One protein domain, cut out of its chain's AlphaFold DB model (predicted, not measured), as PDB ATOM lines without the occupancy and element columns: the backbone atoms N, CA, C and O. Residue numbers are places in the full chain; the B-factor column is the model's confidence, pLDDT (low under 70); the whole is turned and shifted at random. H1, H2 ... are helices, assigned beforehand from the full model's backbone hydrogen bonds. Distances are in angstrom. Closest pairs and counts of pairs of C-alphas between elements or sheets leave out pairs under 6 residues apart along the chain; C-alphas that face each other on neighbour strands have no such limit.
ATOM      1  N   GLN A   4      88.476 124.370  85.547       88.50
ATOM      2  CA  GLN A   4      87.950 123.008  85.418       88.50
ATOM      3  C   GLN A   4      88.677 122.061  86.373       88.50
ATOM      4  O   GLN A   4      88.026 121.330  87.106       88.50
ATOM      5  N   GLU A   5      90.002 122.169  86.443       90.31
ATOM      6  CA  GLU A   5      90.834 121.417  87.388       90.31
ATOM      7  C   GLU A   5      90.478 121.724  88.850       90.31
ATOM      8  O   GLU A   5      90.394 120.819  89.672       90.31
ATOM      9  N   MET A   6      90.212 122.991  89.192       92.25
ATOM     10  CA  MET A   6      89.739 123.373  90.532       92.25
ATOM     11  C   MET A   6      88.359 122.797  90.860       92.25
ATOM     12  O   MET A   6      88.104 122.453  92.011       92.25
ATOM     13  N   HIS A   7      87.460 122.737  89.874       90.69
ATOM     14  CA  HIS A   7      86.145 122.125  90.046       90.69
ATOM     15  C   HIS A   7      86.275 120.618  90.285       90.69
ATOM     16  O   HIS A   7      85.680 120.120  91.232       90.69
ATOM     17  N   GLU A   8      87.108 119.927  89.498       89.06
ATOM     18  CA  GLU A   8      87.405 118.498  89.674       89.06
ATOM     19  C   GLU A   8      88.009 118.201  91.057       89.06
ATOM     20  O   GLU A   8      87.584 117.264  91.723       89.06
ATOM     21  N   LEU A   9      88.980 119.003  91.506       88.06
ATOM     22  CA  LEU A   9      89.716 118.757  92.754       88.06
ATOM     23  C   LEU A   9      88.943 119.091  94.028       88.06
ATOM     24  O   LEU A   9      89.120 118.420  95.041       88.06
ATOM     25  N   PHE A  10      88.156 120.167  94.020       86.88
ATOM     26  CA  PHE A  10      87.553 120.714  95.240       86.88
ATOM     27  C   PHE A  10      86.027 120.622  95.269       86.88
ATOM     28  O   PHE A  10      85.424 121.111  96.222       86.88
ATOM     29  N   ASP A  11      85.410 120.063  94.224       87.81
ATOM     30  CA  ASP A  11      83.954 119.990  94.047       87.81
ATOM     31  C   ASP A  11      83.261 121.360  94.211       87.81
ATOM     32  O   ASP A  11      82.169 121.513  94.758       87.81
ATOM     33  N   VAL A  12      83.939 122.426  93.765       89.94
ATOM     34  CA  VAL A  12      83.406 123.793  93.799       89.94
ATOM     35  C   VAL A  12      82.860 124.148  92.428       89.94
ATOM     36  O   VAL A  12      83.590 124.120  91.438       89.94
ATOM     37  N   ASP A  13      81.596 124.563  92.362       90.88
ATOM     38  CA  ASP A  13      80.964 124.995  91.116       90.88
ATOM     39  C   ASP A  13      81.788 126.038  90.350       90.88
ATOM     40  O   ASP A  13      82.226 127.063  90.889       90.88
ATOM     41  N   THR A  14      81.874 125.864  89.031       87.81
ATOM     42  CA  THR A  14      82.562 126.810  88.135       87.81
ATOM     43  C   THR A  14      82.007 128.238  88.235       87.81
ATOM     44  O   THR A  14      82.756 129.214  88.132       87.81
ATOM     45  N   ARG A  15      80.702 128.400  88.504       88.69
ATOM     46  CA  ARG A  15      80.073 129.713  88.751       88.69
ATOM     47  C   ARG A  15      80.596 130.362  90.034       88.69
ATOM     48  O   ARG A  15      80.856 131.567  90.050       88.69
ATOM     49  N   THR A  16      80.788 129.569  91.082       90.06
ATOM     50  CA  THR A  16      81.350 130.013  92.362       90.06
ATOM     51  C   THR A  16      82.818 130.407  92.200       90.06
ATOM     52  O   THR A  16      83.205 131.489  92.644       90.06
ATOM     53  N   LEU A  17      83.605 129.622  91.457       90.00
ATOM     54  CA  LEU A  17      85.001 129.938  91.121       90.00
ATOM     55  C   LEU A  17      85.131 131.245  90.316       90.00
ATOM     56  O   LEU A  17      85.977 132.089  90.622       90.00
ATOM     57  N   ARG A  18      84.239 131.490  89.344       88.81
ATOM     58  CA  ARG A  18      84.180 132.778  88.620       88.81
ATOM     59  C   ARG A  18      83.881 133.954  89.548       88.81
ATOM     60  O   ARG A  18      84.456 135.029  89.371       88.81
ATOM     61  N   ASN A  19      83.005 133.758  90.532       91.12
ATOM     62  CA  ASN A  19      82.732 134.765  91.554       91.12
ATOM     63  C   ASN A  19      83.948 135.005  92.457       91.12
ATOM     64  O   ASN A  19      84.220 136.148  92.823       91.12
ATOM     65  N   TRP A  20      84.722 133.972  92.797       92.50
ATOM     66  CA  TRP A  20      85.943 134.138  93.589       92.50
ATOM     67  C   TRP A  20      86.973 134.993  92.857       92.50
ATOM     68  O   TRP A  20      87.490 135.931  93.458       92.50
ATOM     69  N   LYS A  21      87.153 134.779  91.547       88.38
ATOM     70  CA  LYS A  21      88.048 135.587  90.698       88.38
ATOM     71  C   LYS A  21      87.747 137.093  90.747       88.38
ATOM     72  O   LYS A  21      88.663 137.901  90.646       88.38
ATOM     73  N   LYS A  22      86.477 137.485  90.922       88.94
ATOM     74  CA  LYS A  22      86.017 138.890  90.890       88.94
ATOM     75  C   LYS A  22      85.667 139.486  92.258       88.94
ATOM     76  O   LYS A  22      85.240 140.635  92.328       88.94
ATOM     77  N   SER A  23      85.795 138.721  93.337       89.12
ATOM     78  CA  SER A  23      85.351 139.138  94.674       89.12
ATOM     79  C   SER A  23      86.523 139.317  95.635       89.12
ATOM     80  O   SER A  23      87.690 139.230  95.262       89.12
ATOM     81  N   LYS A  24      86.212 139.511  96.922       88.00
ATOM     82  CA  LYS A  24      87.199 139.565  98.013       88.00
ATOM     83  C   LYS A  24      88.054 138.288  98.125       88.00
ATOM     84  O   LYS A  24      89.085 138.315  98.789       88.00
ATOM     85  N   ARG A  25      87.646 137.186  97.479       88.69
ATOM     86  CA  ARG A  25      88.398 135.921  97.394       88.69
ATOM     87  C   ARG A  25      89.342 135.836  96.188       88.69
ATOM     88  O   ARG A  25      89.937 134.783  95.983       88.69
ATOM     89  N   SER A  26      89.541 136.916  95.431       90.31
ATOM     90  CA  SER A  26      90.422 136.919  94.253       90.31
ATOM     91  C   SER A  26      91.857 136.504  94.580       90.31
ATOM     92  O   SER A  26      92.473 135.780  93.810       90.31
ATOM     93  N   LYS A  27      92.366 136.867  95.764       92.38
ATOM     94  CA  LYS A  27      93.691 136.431  96.240       92.38
ATOM     95  C   LYS A  27      93.792 134.910  96.406       92.38
ATOM     96  O   LYS A  27      94.785 134.329  95.993       92.38
ATOM     97  N   LEU A  28      92.762 134.276  96.977       90.00
ATOM     98  CA  LEU A  28      92.693 132.816  97.101       90.00
ATOM     99  C   LEU A  28      92.598 132.167  95.719       90.00
ATOM    100  O   LEU A  28      93.297 131.203  95.445       90.00
ATOM    101  N   PHE A  29      91.764 132.721  94.843       91.19
ATOM    102  CA  PHE A  29      91.621 132.221  93.483       91.19
ATOM    103  C   PHE A  29      92.951 132.277  92.708       91.19
ATOM    104  O   PHE A  29      93.333 131.294  92.083       91.19
ATOM    105  N   ASN A  30      93.694 133.382  92.815       92.31
ATOM    106  CA  ASN A  30      95.012 133.518  92.195       92.31
ATOM    107  C   ASN A  30      96.026 132.525  92.781       92.31
ATOM    108  O   ASN A  30      96.818 131.961  92.037       92.31
ATOM    109  N   LEU A  31      95.989 132.276  94.095       91.62
ATOM    110  CA  LEU A  31      96.827 131.249  94.718       91.62
ATOM    111  C   LEU A  31      96.523 129.863  94.131       91.62
ATOM    112  O   LEU A  31      97.443 129.152  93.742       91.62
ATOM    113  N   LEU A  32      95.246 129.501  94.000       91.06
ATOM    114  CA  LEU A  32      94.855 128.238  93.371       91.06
ATOM    115  C   LEU A  32      95.309 128.167  91.903       91.06
ATOM    116  O   LEU A  32      95.737 127.107  91.458       91.06
ATOM    117  N   GLU A  33      95.272 129.275  91.151       91.69
ATOM    118  CA  GLU A  33      95.793 129.311  89.774       91.69
ATOM    119  C   GLU A  33      97.298 128.977  89.724       91.69
ATOM    120  O   GLU A  33      97.726 128.329  88.769       91.69
ATOM    121  N   THR A  34      98.075 129.334  90.755       92.25
ATOM    122  CA  THR A  34      99.524 129.046  90.827       92.25
ATOM    123  C   THR A  34      99.886 127.617  91.228       92.25
ATOM    124  O   THR A  34     101.027 127.218  91.018       92.25
ATOM    125  N   LEU A  35      98.952 126.840  91.785       90.19
ATOM    126  CA  LEU A  35      99.218 125.454  92.173       90.19
ATOM    127  C   LEU A  35      99.328 124.548  90.941       90.19
ATOM    128  O   LEU A  35      98.556 124.695  89.984       90.19
ATOM    129  N   ASP A  36     100.258 123.595  90.981       89.31
ATOM    130  CA  ASP A  36     100.320 122.513  90.002       89.31
ATOM    131  C   ASP A  36      99.178 121.519  90.246       89.31
ATOM    132  O   ASP A  36      98.928 121.099  91.377       89.31
ATOM    133  N   PHE A  37      98.464 121.159  89.179       86.94
ATOM    134  CA  PHE A  37      97.305 120.272  89.268       86.94
ATOM    135  C   PHE A  37      97.687 118.883  89.764       86.94
ATOM    136  O   PHE A  37      96.999 118.314  90.609       86.94
ATOM    137  N   HIS A  38      98.773 118.332  89.229       81.50
ATOM    138  CA  HIS A  38      99.157 116.959  89.497       81.50
ATOM    139  C   HIS A  38      99.707 116.816  90.916       81.50
ATOM    140  O   HIS A  38      99.350 115.874  91.625       81.50
ATOM    141  N   GLU A  39     100.495 117.791  91.367       79.75
ATOM    142  CA  GLU A  39     100.984 117.863  92.742       79.75
ATOM    143  C   GLU A  39      99.830 118.060  93.738       79.75
ATOM    144  O   GLU A  39      99.726 117.316  94.713       79.75
ATOM    145  N   ALA A  40      98.899 118.982  93.462       82.44
ATOM    146  CA  ALA A  40      97.726 119.201  94.310       82.44
ATOM    147  C   ALA A  40      96.810 117.968  94.377       82.44
ATOM    148  O   ALA A  40      96.340 117.615  95.457       82.44
ATOM    149  N   LYS A  41      96.595 117.282  93.249       82.44
ATOM    150  CA  LYS A  41      95.824 116.032  93.184       82.44
ATOM    151  C   LYS A  41      96.478 114.923  93.981       82.44
ATOM    152  O   LYS A  41      95.818 114.328  94.823       82.44
ATOM    153  N   THR A  42      97.783 114.738  93.814       74.62
ATOM    154  CA  THR A  42      98.550 113.769  94.602       74.62
ATOM    155  C   THR A  42      98.458 114.080  96.099       74.62
ATOM    156  O   THR A  42      98.299 113.169  96.906       74.62
ATOM    157  N   LEU A  43      98.505 115.359  96.491       73.00
ATOM    158  CA  LEU A  43      98.357 115.781  97.887       73.00
ATOM    159  C   LEU A  43      96.942 115.544  98.438       73.00
ATOM    160  O   LEU A  43      96.812 115.112  99.582       73.00
ATOM    161  N   LEU A  44      95.886 115.789  97.660       74.62
ATOM    162  CA  LEU A  44      94.514 115.513  98.100       74.62
ATOM    163  C   LEU A  44      94.220 114.013  98.163       74.62
ATOM    164  O   LEU A  44      93.665 113.550  99.155       74.62
ATOM    165  N   GLU A  45      94.659 113.242  97.169       66.31
ATOM    166  CA  GLU A  45      94.577 111.776  97.176       66.31
ATOM    167  C   GLU A  45      95.390 111.186  98.337       66.31
ATOM    168  O   GLU A  45      94.960 110.231  98.970       66.31
TER     169      GLU A  45
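AT A GLANCE: This is residues 4 to 45 of the 165 residues of an uncharacterized protein of Sulfurimonas sp (UniProt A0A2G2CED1). Four short helices follow one another round a nearly closed loop: H1, then H2 set crosswise to it, then H3 folding back from H2 at a steep corner, then H4, which returns to lie side by side with H1. H2 and H4 lie towards opposite ends of the longest axis. The printed part has 42 residues with four named helices, in the order H1, H2, H3, H4, and no named strand; its class is all helix. It is compact, with a radius of gyration of the C-alphas of 10.3 A, and elongated in outline, spanning 29 by 18 by 12 A.

IN THESE COORDINATES: H1 covers residues 4 to 10 and measures 10.1 A from first to last C-alpha; it begins at C-alpha 4, at (87.950, 123.008, 85.418). H2 covers residues 14 to 22 and measures 12.9 A, ending at C-alpha 22, at (86.017, 138.890, 90.890). H3 covers residues 26 to 34 and measures 12.5 A. H4 covers residues 37 to 45 and measures 11.9 A; it ends at C-alpha 45, at (94.577, 111.776, 97.176).

HOW THE PARTS SIT: H1 and H2 only just touch, and only at the corner by their link, with 3 pairs of C-alphas within 8 A. Their closest C-alphas, those of His 7 and Thr 14, are 6.2 A apart, and their lines are about perpendicular at 83 degrees. H2 and H3 touch, with the C-alphas of Trp 20 and Ser 26 closest at 5.3 A; they run opposite ways at a steep tilt of 66 degrees. H3 is close to H1 but not clearly touching it: their closest C-alphas, those of Met 6 and Leu 32, are 7.6 A apart, and their lines are about perpendicular at 77 degrees. H3 and H4 are apart, and so are H2 and H4. H1 and H4 only just touch, with 3 pairs of C-alphas within 8 A, the closest being those of Leu 9 and Lys 41 at 6.7 A. These two run the same way at a shallow tilt of 22 degrees. In H1, H3 and H4 every O i to N i+4 pair is within hydrogen-bond range; in H2, 4 of 5 are.

THE WHOLE: The two C-alphas farthest apart, those of Lys 22 and Glu 45, are 29.1 A apart, while those of the first and last printed residues, Gln 4 and Glu 45, are 17.6 A apart. The printed part has no cut. The links from H1 to H2, from H2 to H3 and from H3 to H4 are tight, with 3, 3 and 2 residues. The mean pLDDT of the printed part is 87.4; that of H4 is 78, and residue 45 is the one printed residue under 70.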